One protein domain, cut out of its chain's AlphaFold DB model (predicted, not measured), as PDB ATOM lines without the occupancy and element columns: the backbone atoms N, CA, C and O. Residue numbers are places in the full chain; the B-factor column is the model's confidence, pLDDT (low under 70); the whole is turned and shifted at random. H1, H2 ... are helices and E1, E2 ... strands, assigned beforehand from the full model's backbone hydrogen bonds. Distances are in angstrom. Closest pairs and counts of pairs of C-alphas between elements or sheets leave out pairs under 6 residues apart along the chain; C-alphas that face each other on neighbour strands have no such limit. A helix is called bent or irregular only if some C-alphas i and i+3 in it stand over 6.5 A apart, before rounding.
ATOM      1  N   ASN A 195      68.850 108.536 309.798       84.69
ATOM      2  CA  ASN A 195      67.755 107.584 309.622       84.69
ATOM      3  C   ASN A 195      67.880 106.814 308.301       84.69
ATOM      4  O   ASN A 195      67.744 105.597 308.297       84.69
ATOM      5  N   LYS A 196      68.237 107.496 307.206       86.81
ATOM      6  CA  LYS A 196      68.502 106.854 305.910       86.81
ATOM      7  C   LYS A 196      69.609 105.797 306.012       86.81
ATOM      8  O   LYS A 196      69.435 104.683 305.531       86.81
ATOM      9  N   LEU A 197      70.724 106.118 306.673       90.19
ATOM     10  CA  LEU A 197      71.816 105.164 306.902       90.19
ATOM     11  C   LEU A 197      71.387 103.979 307.776       90.19
ATOM     12  O   LEU A 197      71.729 102.843 307.463       90.19
ATOM     13  N   ARG A 198      70.611 104.229 308.838       89.38
ATOM     14  CA  ARG A 198      70.044 103.174 309.690       89.38
ATOM     15  C   ARG A 198      69.204 102.196 308.868       89.38
ATOM     16  O   ARG A 198      69.432 100.997 308.960       89.38
ATOM     17  N   ILE A 199      68.296 102.710 308.035       86.44
ATOM     18  CA  ILE A 199      67.441 101.896 307.162       86.44
ATOM     19  C   ILE A 199      68.296 101.027 306.233       86.44
ATOM     20  O   ILE A 199      68.071  99.824 306.165       86.44
ATOM     21  N   TYR A 200      69.314 101.588 305.568       87.56
ATOM     22  CA  TYR A 200      70.191 100.796 304.694       87.56
ATOM     23  C   TYR A 200      70.967  99.703 305.431       87.56
ATOM     24  O   TYR A 200      71.107  98.595 304.908       87.56
ATOM     25  N   ASN A 201      71.467  99.995 306.632       90.12
ATOM     26  CA  ASN A 201      72.179  99.005 307.434       90.12
ATOM     27  C   ASN A 201      71.243  97.862 307.842       90.12
ATOM     28  O   ASN A 201      71.588  96.702 307.643       90.12
ATOM     29  N   GLU A 202      70.035  98.180 308.316       89.38
ATOM     30  CA  GLU A 202      69.025  97.176 308.673       89.38
ATOM     31  C   GLU A 202      68.615  96.326 307.459       89.38
ATOM     32  O   GLU A 202      68.585  95.101 307.561       89.38
ATOM     33  N   MET A 203      68.407  96.934 306.283       86.25
ATOM     34  CA  MET A 203      68.160  96.188 305.037       86.25
ATOM     35  C   MET A 203      69.298  95.215 304.717       86.25
ATOM     36  O   MET A 203      69.052  94.061 304.367       86.25
ATOM     37  N   THR A 204      70.543  95.679 304.829       87.75
ATOM     38  CA  THR A 204      71.732  94.874 304.523       87.75
ATOM     39  C   THR A 204      71.849  93.696 305.486       87.75
ATOM     40  O   THR A 204      72.072  92.567 305.057       87.75
ATOM     41  N   GLU A 205      71.632  93.926 306.782       88.06
ATOM     42  CA  GLU A 205      71.615  92.862 307.786       88.06
ATOM     43  C   GLU A 205      70.518  91.828 307.518       88.06
ATOM     44  O   GLU A 205      70.764  90.631 307.664       88.06
ATOM     45  N   MET A 206      69.321  92.262 307.110       86.31
ATOM     46  CA  MET A 206      68.240  91.343 306.746       86.31
ATOM     47  C   MET A 206      68.622  90.480 305.537       86.31
ATOM     48  O   MET A 206      68.413  89.271 305.574       86.31
ATOM     49  N   LEU A 207      69.229  91.068 304.503       84.94
ATOM     50  CA  LEU A 207      69.691  90.335 303.318       84.94
ATOM     51  C   LEU A 207      70.796  89.319 303.646       84.94
ATOM     52  O   LEU A 207      70.733  88.183 303.185       84.94
ATOM     53  N   ILE A 208      71.768  89.686 304.488       85.25
ATOM     54  CA  ILE A 208      72.833  88.770 304.932       85.25
ATOM     55  C   ILE A 208      72.248  87.612 305.755       85.25
ATOM     56  O   ILE A 208      72.617  86.454 305.554       85.25
ATOM     57  N   LYS A 209      71.311  87.899 306.671       82.50
ATOM     58  CA  LYS A 209      70.636  86.858 307.466       82.50
ATOM     59  C   LYS A 209      69.897  85.868 306.573       82.50
ATOM     60  O   LYS A 209      70.047  84.664 306.769       82.50
ATOM     61  N   LEU A 210      69.183  86.365 305.562       78.06
ATOM     62  CA  LEU A 210      68.485  85.530 304.587       78.06
ATOM     63  C   LEU A 210      69.422  84.555 303.855       78.06
ATOM     64  O   LEU A 210      69.055  83.401 303.662       78.06
ATOM     65  N   GLU A 211      70.632  84.979 303.480       73.88
ATOM     66  CA  GLU A 211      71.627  84.090 302.857       73.88
ATOM     67  C   GLU A 211      72.126  83.007 303.833       73.88
ATOM     68  O   GLU A 211      72.333  81.849 303.454       73.88
ATOM     69  N   SER A 212      72.295  83.367 305.109       75.06
ATOM     70  CA  SER A 212      72.789  82.447 306.140       75.06
ATOM     71  C   SER A 212      71.750  81.402 306.579       75.06
ATOM     72  O   SER A 212      72.104  80.265 306.900       75.06
ATOM     73  N   GLU A 213      70.460  81.746 306.536       72.12
ATOM     74  CA  GLU A 213      69.329  80.903 306.935       72.12
ATOM     75  C   GLU A 213      68.766  80.126 305.729       72.12
ATOM     76  O   GLU A 213      67.618  80.303 305.321       72.12
ATOM     77  N   LYS A 214      69.583  79.227 305.157       61.62
ATOM     78  CA  LYS A 214      69.333  78.454 303.913       61.62
ATOM     79  C   LYS A 214      67.954  77.777 303.746       61.62
ATOM     80  O   LYS A 214      67.647  77.346 302.640       61.62
ATOM     81  N   ASN A 215      67.134  77.669 304.793       56.78
ATOM     82  CA  ASN A 215      65.866  76.931 304.783       56.78
ATOM     83  C   ASN A 215      64.603  77.803 304.938       56.78
ATOM     84  O   ASN A 215      63.513  77.239 304.977       56.78
ATOM     85  N   ASN A 216      64.705  79.138 305.030       57.88
ATOM     86  CA  ASN A 216      63.518  80.003 305.145       57.88
ATOM     87  C   ASN A 216      63.744  81.407 304.547       57.88
ATOM     88  O   ASN A 216      63.570  82.431 305.210       57.88
ATOM     89  N   PHE A 217      64.159  81.454 303.278       64.44
ATOM     90  CA  PHE A 217      64.420  82.692 302.540       64.44
ATOM     91  C   PHE A 217      63.122  83.490 302.296       64.44
ATOM     92  O   PHE A 217      62.487  83.376 301.251       64.44
ATOM     93  N   MET A 218      62.711  84.296 303.275       77.19
ATOM     94  CA  MET A 218      61.521  85.150 303.205       77.19
ATOM     95  C   MET A 218      61.902  86.560 302.742       77.19
ATOM     96  O   MET A 218      61.861  87.518 303.516       77.19
ATOM     97  N   ILE A 219      62.294  86.697 301.471       83.94
ATOM     98  CA  ILE A 219      62.643  87.994 300.858       83.94
ATOM     99  C   ILE A 219      61.508  89.026 300.966       83.94
ATOM    100  O   ILE A 219      61.760  90.227 301.042       83.94
ATOM    101  N   GLN A 220      60.264  88.553 301.074       87.69
ATOM    102  CA  GLN A 220      59.074  89.357 301.340       87.69
ATOM    103  C   GLN A 220      59.232  90.218 302.598       87.69
ATOM    104  O   GLN A 220      58.862  91.386 302.588       87.69
ATOM    105  N   ASN A 221      59.889  89.711 303.648       87.50
ATOM    106  CA  ASN A 221      60.137  90.491 304.863       87.50
ATOM    107  C   ASN A 221      61.031  91.709 304.590       87.50
ATOM    108  O   ASN A 221      60.824  92.767 305.180       87.50
ATOM    109  N   VAL A 222      62.012  91.580 303.687       88.19
ATOM    110  CA  VAL A 222      62.866  92.705 303.275       88.19
ATOM    111  C   VAL A 222      62.054  93.706 302.472       88.19
ATOM    112  O   VAL A 222      62.124  94.901 302.743       88.19
ATOM    113  N   TYR A 223      61.249  93.238 301.516       91.19
ATOM    114  CA  TYR A 223      60.383  94.116 300.732       91.19
ATOM    115  C   TYR A 223      59.405  94.888 301.617       91.19
ATOM    116  O   TYR A 223      59.294  96.104 301.462       91.19
ATOM    117  N   GLN A 224      58.775  94.216 302.585       92.44
ATOM    118  CA  GLN A 224      57.840  94.823 303.527       92.44
ATOM    119  C   GLN A 224      58.545  95.876 304.388       92.44
ATOM    120  O   GLN A 224      58.086  97.014 304.476       92.44
ATOM    121  N   PHE A 225      59.719  95.539 304.933       91.56
ATOM    122  CA  PHE A 225      60.546  96.488 305.676       91.56
ATOM    123  C   PHE A 225      60.869  97.740 304.847       91.56
ATOM    124  O   PHE A 225      60.768  98.861 305.352       91.56
ATOM    125  N   VAL A 226      61.230  97.575 303.570       90.00
ATOM    126  CA  VAL A 226      61.531  98.700 302.673       90.00
ATOM    127  C   VAL A 226      60.308  99.585 302.470       90.00
ATOM    128  O   VAL A 226      60.407 100.796 302.666       90.00
ATOM    129  N   VAL A 227      59.160  99.014 302.090       93.81
ATOM    130  CA  VAL A 227      57.962  99.824 301.827       93.81
ATOM    131  C   VAL A 227      57.475 100.535 303.089       93.81
ATOM    132  O   VAL A 227      57.110 101.705 302.991       93.81
ATOM    133  N   ASP A 228      57.542  99.899 304.262       93.50
ATOM    134  CA  ASP A 228      57.137 100.503 305.538       93.50
ATOM    135  C   ASP A 228      58.018 101.696 305.916       93.50
ATOM    136  O   ASP A 228      57.502 102.762 306.257       93.50
ATOM    137  N   ASN A 229      59.343 101.560 305.795       90.69
ATOM    138  CA  ASN A 229      60.261 102.669 306.069       90.69
ATOM    139  C   ASN A 229      60.134 103.791 305.025       90.69
ATOM    140  O   ASN A 229      60.289 104.963 305.359       90.69
ATOM    141  N   LEU A 230      59.809 103.472 303.767       88.88
ATOM    142  CA  LEU A 230      59.575 104.486 302.735       88.88
ATOM    143  C   LEU A 230      58.298 105.299 302.956       88.88
ATOM    144  O   LEU A 230      58.208 106.393 302.411       88.88
ATOM    145  N   VAL A 231      57.314 104.803 303.710       91.50
ATOM    146  CA  VAL A 231      56.089 105.560 304.034       91.50
ATOM    147  C   VAL A 231      56.038 106.037 305.483       91.50
ATOM    148  O   VAL A 231      55.012 106.574 305.918       91.50
ATOM    149  N   ASP A 232      57.130 105.894 306.230       86.00
ATOM    150  CA  ASP A 232      57.227 106.315 307.625       86.00
ATOM    151  C   ASP A 232      57.200 107.847 307.791       86.00
ATOM    152  O   ASP A 232      57.251 108.614 306.833       86.00
ATOM    153  N   SER A 233      57.138 108.344 309.024       76.25
ATOM    154  CA  SER A 233      57.080 109.790 309.293       76.25
ATOM    155  C   SER A 233      58.348 110.575 308.920       76.25
ATOM    156  O   SER A 233      58.344 111.802 308.997       76.25
ATOM    157  N   THR A 234      59.430 109.903 308.525       72.50
ATOM    158  CA  THR A 234      60.724 110.521 308.204       72.50
ATOM    159  C   THR A 234      60.926 110.760 306.710       72.50
ATOM    160  O   THR A 234      61.826 111.506 306.317       72.50
ATOM    161  N   THR A 235      60.078 110.155 305.885       79.25
ATOM    162  CA  THR A 235      60.108 110.211 304.425       79.25
ATOM    163  C   THR A 235      58.894 110.974 303.880       79.25
ATOM    164  O   THR A 235      57.834 111.009 304.512       79.25
ATOM    165  N   PRO A 236      59.006 111.608 302.698       81.94
ATOM    166  CA  PRO A 236      57.903 112.380 302.127       81.94
ATOM    167  C   PRO A 236      56.831 111.503 301.462       81.94
ATOM    168  O   PRO A 236      55.764 112.004 301.118       81.94
ATOM    169  N   TYR A 237      57.082 110.205 301.260       89.06
ATOM    170  CA  TYR A 237      56.194 109.362 300.468       89.06
ATOM    171  C   TYR A 237      54.974 108.912 301.273       89.06
ATOM    172  O   TYR A 237      55.074 108.498 302.429       89.06
ATOM    173  N   LYS A 238      53.799 108.976 300.648       92.06
ATOM    174  CA  LYS A 238      52.551 108.451 301.219       92.06
ATOM    175  C   LYS A 238      52.280 107.001 300.866       92.06
ATOM    176  O   LYS A 238      51.521 106.338 301.558       92.06
ATOM    177  N   VAL A 239      52.838 106.529 299.760       92.62
ATOM    178  CA  VAL A 239      52.599 105.196 299.221       92.62
ATOM    179  C   VAL A 239      53.912 104.669 298.663       92.62
ATOM    180  O   VAL A 239      54.592 105.385 297.932       92.62
ATOM    181  N   ALA A 240      54.236 103.421 298.985       94.12
ATOM    182  CA  ALA A 240      55.366 102.696 298.422       94.12
ATOM    183  C   ALA A 240      54.898 101.304 298.008       94.12
ATOM    184  O   ALA A 240      54.145 100.654 298.735       94.12
ATOM    185  N   ILE A 241      55.288 100.872 296.811       92.75
ATOM    186  CA  ILE A 241      54.849  99.607 296.222       92.75
ATOM    187  C   ILE A 241      56.029  99.010 295.481       92.75
ATOM    188  O   ILE A 241      56.582  99.653 294.592       92.75
ATOM    189  N   ILE A 242      56.378  97.783 295.835       93.12
ATOM    190  CA  ILE A 242      57.375  96.992 295.127       93.12
ATOM    191  C   ILE A 242      56.622  96.020 294.232       93.12
ATOM    192  O   ILE A 242      55.736  95.295 294.693       93.12
ATOM    193  N   ARG A 243      56.972  96.014 292.945       91.88
ATOM    194  CA  ARG A 243      56.512  95.003 291.999       91.88
ATOM    195  C   ARG A 243      57.677  94.139 291.541       91.88
ATOM    196  O   ARG A 243      58.770  94.660 291.340       91.88
ATOM    197  N   ILE A 244      57.427  92.846 291.383       91.81
ATOM    198  CA  ILE A 244      58.397  91.867 290.884       91.81
ATOM    199  C   ILE A 244      57.819  91.151 289.670       91.81
ATOM    200  O   ILE A 244      56.603  91.069 289.511       91.81
ATOM    201  N   VAL A 245      58.701  90.670 288.800       91.94
ATOM    202  CA  VAL A 245      58.298  89.888 287.633       91.94
ATOM    203  C   VAL A 245      57.922  88.481 288.086       91.94
ATOM    204  O   VAL A 245      58.719  87.830 288.761       91.94
ATOM    205  N   ASN A 246      56.729  88.032 287.709       89.56
ATOM    206  CA  ASN A 246      56.267  86.665 287.920       89.56
ATOM    207  C   ASN A 246      56.628  85.749 286.731       89.56
ATOM    208  O   ASN A 246      57.210  86.187 285.734       89.56
ATOM    209  N   ASP A 247      56.248  84.474 286.820       88.50
ATOM    210  CA  ASP A 247      56.521  83.472 285.778       88.50
ATOM    211  C   ASP A 247      55.878  83.817 284.419       88.50
ATOM    212  O   ASP A 247      56.431  83.493 283.365       88.50
ATOM    213  N   ASP A 248      54.765  84.557 284.431       88.62
ATOM    214  CA  ASP A 248      54.053  85.032 283.238       88.62
ATOM    215  C   ASP A 248      54.675  86.303 282.624       88.62
ATOM    216  O   ASP A 248      54.146  86.867 281.662       88.62
ATOM    217  N   LYS A 249      55.827  86.752 283.142       87.31
ATOM    218  CA  LYS A 249      56.509  88.005 282.768       87.31
ATOM    219  C   LYS A 249      55.664  89.257 283.010       87.31
ATOM    220  O   LYS A 249      55.838  90.272 282.330       87.31
ATOM    221  N   GLU A 250      54.779  89.208 283.995       91.31
ATOM    222  CA  GLU A 250      53.980  90.338 284.452       91.31
ATOM    223  C   GLU A 250      54.506  90.865 285.792       91.31
ATOM    224  O   GLU A 250      55.109  90.144 286.584       91.31
ATOM    225  N   LEU A 251      54.281  92.150 286.057       91.44
ATOM    226  CA  LEU A 251      54.671  92.801 287.302       91.44
ATOM    227  C   LEU A 251      53.578  92.641 288.362       91.44
ATOM    228  O   LEU A 251      52.605  93.409 288.398       91.44
ATOM    229  N   GLU A 252      53.754  91.681 289.262       92.00
ATOM    230  CA  GLU A 252      52.892  91.485 290.428       92.00
ATOM    231  C   GLU A 252      53.344  92.338 291.617       92.00
ATOM    232  O   GLU A 252      54.500  92.740 291.708       92.00
ATOM    233  N   ILE A 253      52.427  92.657 292.534       91.94
ATOM    234  CA  ILE A 253      52.779  93.388 293.759       91.94
ATOM    235  C   ILE A 253      53.433  92.407 294.729       91.94
ATOM    236  O   ILE A 253      52.743  91.540 295.257       91.94
ATOM    237  N   ALA A 254      54.723  92.605 295.000       92.38
ATOM    238  CA  ALA A 254      55.429  91.866 296.037       92.38
ATOM    239  C   ALA A 254      55.011  92.374 297.415       92.38
ATOM    240  O   ALA A 254      54.482  91.615 298.211       92.38
ATOM    241  N   GLU A 255      55.191  93.675 297.661       94.31
ATOM    242  CA  GLU A 255      54.794  94.317 298.914       94.31
ATOM    243  C   GLU A 255      54.358  95.763 298.701       94.31
ATOM    244  O   GLU A 255      54.662  96.403 297.686       94.31
ATOM    245  N   LYS A 256      53.611  96.291 299.671       94.44
ATOM    246  CA  LYS A 256      53.132  97.674 299.645       94.44
ATOM    247  C   LYS A 256      52.896  98.226 301.039       94.44
ATOM    248  O   LYS A 256      52.382  97.543 301.917       94.44
ATOM    249  N   ALA A 257      53.121  99.521 301.176       95.50
ATOM    250  CA  ALA A 257      52.763 100.271 302.362       95.50
ATOM    251  C   ALA A 257      52.135 101.608 301.981       95.50
ATOM    252  O   ALA A 257      52.221 102.084 300.843       95.50
ATOM    253  N   LYS A 258      51.445 102.198 302.952       94.50
ATOM    254  CA  LYS A 258      50.813 103.504 302.821       94.50
ATOM    255  C   LYS A 258      50.819 104.240 304.154       94.50
ATOM    256  O   LYS A 258      50.828 103.606 305.206       94.50
ATOM    257  N   SER A 259      50.695 105.557 304.105       91.69
ATOM    258  CA  SER A 259      50.333 106.358 305.265       91.69
ATOM    259  C   SER A 259      48.898 106.051 305.731       91.69
ATOM    260  O   SER A 259      48.083 105.444 305.020       91.69
ATOM    261  N   GLU A 260      48.588 106.424 306.973       87.62
ATOM    262  CA  GLU A 260      47.309 106.109 307.626       87.62
ATOM    263  C   GLU A 260      46.100 106.695 306.881       87.62
ATOM    264  O   GLU A 260      45.065 106.038 306.779       87.62
ATOM    265  N   ASP A 261      46.260 107.882 306.292       87.69
ATOM    266  CA  ASP A 261      45.230 108.666 305.602       87.69
ATOM    267  C   ASP A 261      44.845 108.135 304.208       87.69
ATOM    268  O   ASP A 261      43.824 108.533 303.649       87.69
ATOM    269  N   ILE A 262      45.624 107.212 303.641       90.69
ATOM    270  CA  ILE A 262      45.338 106.610 302.335       90.69
ATOM    271  C   ILE A 262      44.479 105.351 302.509       90.69
ATOM    272  O   ILE A 262      44.636 104.600 303.467       90.69
ATOM    273  N   SER A 263      43.577 105.061 301.568       88.88
ATOM    274  CA  SER A 263      42.764 103.834 301.576       88.88
ATOM    275  C   SER A 263      43.103 102.919 300.405       88.88
ATOM    276  O   SER A 263      43.221 103.364 299.268       88.88
ATOM    277  N   TRP A 264      43.188 101.612 300.670       89.56
ATOM    278  CA  TRP A 264      43.363 100.595 299.628       89.56
ATOM    279  C   TRP A 264      42.056 100.131 298.980       89.56
ATOM    280  O   TRP A 264      42.109  99.332 298.052       89.56
ATOM    281  N   LYS A 265      40.893 100.621 299.436       84.81
ATOM    282  CA  LYS A 265      39.566 100.120 299.028       84.81
ATOM    283  C   LYS A 265      39.354 100.079 297.508       84.81
ATOM    284  O   LYS A 265      38.667  99.189 297.024       84.81
ATOM    285  N   TYR A 266      39.930 101.030 296.777       78.31
ATOM    286  CA  TYR A 266      39.735 101.185 295.332       78.31
ATOM    287  C   TYR A 266      40.903 100.658 294.492       78.31
ATOM    288  O   TYR A 266      40.896 100.809 293.275       78.31
ATOM    289  N   ARG A 267      41.926 100.068 295.120       78.88
ATOM    290  CA  ARG A 267      43.087  99.550 294.398       78.88
ATOM    291  C   ARG A 267      42.845  98.105 293.979       78.88
ATOM    292  O   ARG A 267      42.652  97.246 294.839       78.88
ATOM    293  N   THR A 268      42.947  97.831 292.685       71.38
ATOM    294  CA  THR A 268      42.944  96.457 292.177       71.38
ATOM    295  C   THR A 268      44.287  95.770 292.460       71.38
ATOM    296  O   THR A 268      45.328  96.422 292.607       71.38
ATOM    297  N   LYS A 269      44.267  94.444 292.638       67.81
ATOM    298  CA  LYS A 269      45.468  93.634 292.929       67.81
ATOM    299  C   LYS A 269      46.160  93.145 291.652       67.81
ATOM    300  O   LYS A 269      46.989  92.247 291.726       67.81
ATOM    301  N   ASP A 270      45.820  93.730 290.514       77.75
ATOM    302  CA  ASP A 270      46.136  93.136 289.227       77.75
ATOM    303  C   ASP A 270      47.641  93.228 288.928       77.75
ATOM    304  O   ASP A 270      48.332  94.221 289.243       77.75
ATOM    305  N   SER A 271      48.150  92.140 288.355       85.00
ATOM    306  CA  SER A 271      49.440  92.107 287.685       85.00
ATOM    307  C   SER A 271      49.403  93.047 286.480       85.00
ATOM    308  O   SER A 271      48.347  93.375 285.937       85.00
ATOM    309  N   VAL A 272      50.567  93.566 286.107       86.75
ATOM    310  CA  VAL A 272      50.689  94.543 285.024       86.75
ATOM    311  C   VAL A 272      51.565  93.952 283.933       86.75
ATOM    312  O   VAL A 272      52.696  93.549 284.207       86.75
ATOM    313  N   LYS A 273      51.066  93.934 282.697       87.44
ATOM    314  CA  LYS A 273      51.843  93.487 281.538       87.44
ATOM    315  C   LYS A 273      52.942  94.485 281.189       87.44
ATOM    316  O   LYS A 273      52.848  95.679 281.461       87.44
ATOM    317  N   MET A 274      53.994  93.995 280.549       83.06
ATOM    318  CA  MET A 274      55.096  94.842 280.095       83.06
ATOM    319  C   MET A 274      54.606  95.911 279.098       83.06
ATOM    320  O   MET A 274      53.891  95.589 278.152       83.06
ATOM    321  N   GLY A 275      54.967  97.179 279.329       75.81
ATOM    322  CA  GLY A 275      54.542  98.341 278.530       75.81
ATOM    323  C   GLY A 275      53.121  98.868 278.798       75.81
ATOM    324  O   GLY A 275      52.710  99.854 278.178       75.81
ATOM    325  N   ASP A 276      52.375  98.237 279.711       82.88
ATOM    326  CA  ASP A 276      50.930  98.437 279.885       82.88
ATOM    327  C   ASP A 276      50.570  99.623 280.792       82.88
ATOM    328  O   ASP A 276      49.532 100.252 280.625       82.88
ATOM    329  N   ASN A 277      51.449  99.971 281.732       87.00
ATOM    330  CA  ASN A 277      51.366 101.213 282.498       87.00
ATOM    331  C   ASN A 277      52.763 101.743 282.832       87.00
ATOM    332  O   ASN A 277      53.778 101.107 282.542       87.00
ATOM    333  N   ILE A 278      52.799 102.880 283.520       88.25
ATOM    334  CA  ILE A 278      54.024 103.560 283.938       88.25
ATOM    335  C   ILE A 278      55.024 102.674 284.692       88.25
ATOM    336  O   ILE A 278      56.225 102.776 284.475       88.25
ATOM    337  N   GLY A 279      54.555 101.789 285.576       86.19
ATOM    338  CA  GLY A 279      55.440 100.906 286.337       86.19
ATOM    339  C   GLY A 279      56.119  99.869 285.445       86.19
ATOM    340  O   GLY A 279      57.268  99.513 285.686       86.19
ATOM    341  N   ALA A 280      55.421  99.416 284.404       87.62
ATOM    342  CA  ALA A 280      55.964  98.498 283.415       87.62
ATOM    343  C   ALA A 280      56.900  99.185 282.414       87.62
ATOM    344  O   ALA A 280      57.895  98.588 282.019       87.62
ATOM    345  N   GLU A 281      56.607 100.431 282.044       87.56
ATOM    346  CA  GLU A 281      57.474 101.268 281.207       87.56
ATOM    347  C   GLU A 281      58.810 101.543 281.909       87.56
ATOM    348  O   GLU A 281      59.862 101.197 281.380       87.56
ATOM    349  N   VAL A 282      58.774 101.992 283.170       90.44
ATOM    350  CA  VAL A 282      59.979 102.187 284.002       90.44
ATOM    351  C   VAL A 282      60.787 100.894 284.153       90.44
ATOM    352  O   VAL A 282      62.015 100.924 284.116       90.44
ATOM    353  N   PHE A 283      60.121  99.744 284.309       89.81
ATOM    354  CA  PHE A 283      60.808  98.454 284.384       89.81
ATOM    355  C   PHE A 283      61.506  98.077 283.066       89.81
ATOM    356  O   PHE A 283      62.611  97.544 283.097       89.81
ATOM    357  N   GLN A 284      60.877  98.348 281.917       87.81
ATOM    358  CA  GLN A 284      61.451  98.074 280.596       87.81
ATOM    359  C   GLN A 284      62.621  99.001 280.259       87.81
ATOM    360  O   GLN A 284      63.628  98.539 279.728       87.81
ATOM    361  N   GLU A 285      62.484 100.292 280.553       89.62
ATOM    362  CA  GLU A 285      63.486 101.310 280.222       89.62
ATOM    363  C   GLU A 285      64.649 101.330 281.217       89.62
ATOM    364  O   GLU A 285      65.743 101.774 280.879       89.62
ATOM    365  N   ASN A 286      64.441 100.801 282.428       88.88
ATOM    366  CA  ASN A 286      65.410 100.822 283.524       88.88
ATOM    367  C   ASN A 286      65.863 102.251 283.895       88.88
ATOM    368  O   ASN A 286      66.977 102.461 284.382       88.88
ATOM    369  N   GLU A 287      64.980 103.234 283.694       90.25
ATOM    370  CA  GLU A 287      65.198 104.637 284.040       90.25
ATOM    371  C   GLU A 287      64.123 105.142 285.017       90.25
ATOM    372  O   GLU A 287      62.933 104.861 284.850       90.25
ATOM    373  N   PRO A 288      64.504 105.889 286.070       91.75
ATOM    374  CA  PRO A 288      63.539 106.438 287.011       91.75
ATOM    375  C   PRO A 288      62.716 107.556 286.361       91.75
ATOM    376  O   PRO A 288      63.261 108.554 285.893       91.75
ATOM    377  N   LEU A 289      61.389 107.446 286.432       89.38
ATOM    378  CA  LEU A 289      60.475 108.483 285.960       89.38
ATOM    379  C   LEU A 289      59.945 109.332 287.124       89.38
ATOM    380  O   LEU A 289      59.283 108.828 288.032       89.38
ATOM    381  N   ASN A 290      60.203 110.641 287.074       87.31
ATOM    382  CA  ASN A 290      59.647 111.618 288.011       87.31
ATOM    383  C   ASN A 290      58.481 112.385 287.361       87.31
ATOM    384  O   ASN A 290      58.661 113.046 286.337       87.31
ATOM    385  N   ILE A 291      57.293 112.323 287.968       85.62
ATOM    386  CA  ILE A 291      56.106 113.062 287.525       85.62
ATOM    387  C   ILE A 291      55.815 114.191 288.511       85.62
ATOM    388  O   ILE A 291      55.432 113.936 289.649       85.62
ATOM    389  N   GLN A 292      55.927 115.433 288.034       79.44
ATOM    390  CA  GLN A 292      55.644 116.634 288.829       79.44
ATOM    391  C   GLN A 292      54.152 116.769 289.170       79.44
ATOM    392  O   GLN A 292      53.803 117.060 290.310       79.44
ATOM    393  N   ASN A 293      53.263 116.499 288.203       82.06
ATOM    394  CA  ASN A 293      51.814 116.542 288.396       82.06
ATOM    395  C   ASN A 293      51.155 115.234 287.931       82.06
ATOM    396  O   ASN A 293      50.953 115.008 286.739       82.06
ATOM    397  N   ILE A 294      50.810 114.362 288.884       85.69
ATOM    398  CA  ILE A 294      50.139 113.082 288.594       85.69
ATOM    399  C   ILE A 294      48.755 113.309 287.970       85.69
ATOM    400  O   ILE A 294      48.338 112.512 287.136       85.69
ATOM    401  N   GLY A 295      48.058 114.393 288.333       85.62
ATOM    402  CA  GLY A 295      46.716 114.701 287.828       85.62
ATOM    403  C   GLY A 295      46.667 114.882 286.308       85.62
ATOM    404  O   GLY A 295      45.693 114.487 285.675       85.62
ATOM    405  N   GLU A 296      47.741 115.411 285.723       87.44
ATOM    406  CA  GLU A 296      47.884 115.608 284.274       87.44
ATOM    407  C   GLU A 296      48.298 114.337 283.523       87.44
ATOM    408  O   GLU A 296      48.208 114.298 282.299       87.44
ATOM    409  N   LYS A 297      48.749 113.305 284.243       86.19
ATOM    410  CA  LYS A 297      49.283 112.052 283.684       86.19
ATOM    411  C   LYS A 297      48.577 110.815 284.237       86.19
ATOM    412  O   LYS A 297      49.180 109.752 284.377       86.19
ATOM    413  N   LEU A 298      47.309 110.958 284.631       84.38
ATOM    414  CA  LEU A 298      46.531 109.872 285.239       84.38
ATOM    415  C   LEU A 298      46.378 108.672 284.301       84.38
ATOM    416  O   LEU A 298      46.392 107.532 284.756       84.38
ATOM    417  N   ASP A 299      46.260 108.931 283.003       84.25
ATOM    418  CA  ASP A 299      46.182 107.932 281.938       84.25
ATOM    419  C   ASP A 299      47.351 106.937 281.969       84.25
ATOM    420  O   ASP A 299      47.126 105.741 281.797       84.25
ATOM    421  N   MET A 300      48.564 107.388 282.307       84.88
ATOM    422  CA  MET A 300      49.754 106.530 282.404       84.88
ATOM    423  C   MET A 300      49.670 105.464 283.511       84.88
ATOM    424  O   MET A 300      50.435 104.498 283.503       84.88
ATOM    425  N   PHE A 301      48.782 105.632 284.494       80.56
ATOM    426  CA  PHE A 301      48.640 104.704 285.623       80.56
ATOM    427  C   PHE A 301      47.619 103.593 285.370       80.56
ATOM    428  O   PHE A 301      47.574 102.626 286.137       80.56
ATOM    429  N   PHE A 302      46.807 103.715 284.322       79.94
ATOM    430  CA  PHE A 302      45.811 102.717 283.947       79.94
ATOM    431  C   PHE A 302      46.364 101.780 282.871       79.94
ATOM    432  O   PHE A 302      47.287 102.138 282.146       79.94
TER     433      PHE A 302
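AT A GLANCE: This is residues 195 to 302 of the 305 residues of the protein "Capsular polysaccharide synthesis enzyme Cap8N" of Crocosphaera watsonii WH 0401 (UniProt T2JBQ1). The middle is a hairpin of two antiparallel strands, E1 and E2. A helical hairpin, H1 and H2, stands on one side of it, with H2 packed on the strands and H1 beyond, while the short helices H3 and H4 lie toward the other end of the longest axis. The printed part has 108 residues with four named helices and two named strands, in the order H1, H2, E1, E2, H3, H4, and its class is mixed, helices and strands. It is only just compact, close to loose, with a radius of gyration of the C-alphas of 15.5 A and spans of 45 by 35 by 29 A.

IN THESE COORDINATES: Find C-alpha 195 at (67.755, 107.584, 309.622); from there H1, residues 195 to 212, runs 25.9 A. H2, residues 219 to 230, runs 16.9 A. Look next for E1, residues 239 to 245, which begins at C-alpha 239 at (52.599, 105.196, 299.221) and is 20.0 A long. E2, residues 251 to 258, is 19.2 A long and bends by 64 degrees at residue 254. H3 is residues 278 to 285, 10.4 A. H4, residues 294 to 301, is 9.0 A long and ends at C-alpha 301 at (48.640, 104.704, 285.623); it is irregular, with C-alphas 296 and 299 8.2 A apart.

HOW THE PARTS SIT: H1 and H2 form a helical hairpin and touch, opposite ways at a shallow tilt of 3 degrees; their closest C-alphas, of Met 206 and Val 222, are 6.5 A apart. At Val 227 of H2, look for the closest C-alphas to both strands: Ala 240 of E1 and Ala 257 of E2 each lie 5.2 A from it. E1 and E2 are an antiparallel hairpin at 162 degrees, with N 240 and O 257 3.0 A apart and N 254 and O 242 2.9 A apart, within hydrogen-bond range. E1 and H3 are near each other. H3 and H4 only just touch, with 3 pairs of C-alphas within 8 A, the closest those of Ile 278 and Met 300 at 5.4 A. H1 is apart from both strands and from H3 and H4. In H1, H2 and H3 every O i to N i+4 pair is within hydrogen-bond range; in H4 1 of 4 is, beside 3 of 5 O i to N i+3 pairs.

THE WHOLE: The two C-alphas farthest apart are those of Asn 215 and Glu 296, at 47.3 A. The printed part has no cut. The link from E2 to H3, residues 259 to 277, is long, and its residues 263 to 268 stand free. Residues 290 to 296, of which 294 to 296 belong to H4, stand free too. The mean pLDDT of the printed part is 85.7; it is under 70 at residues 214 to 217 and residue 269.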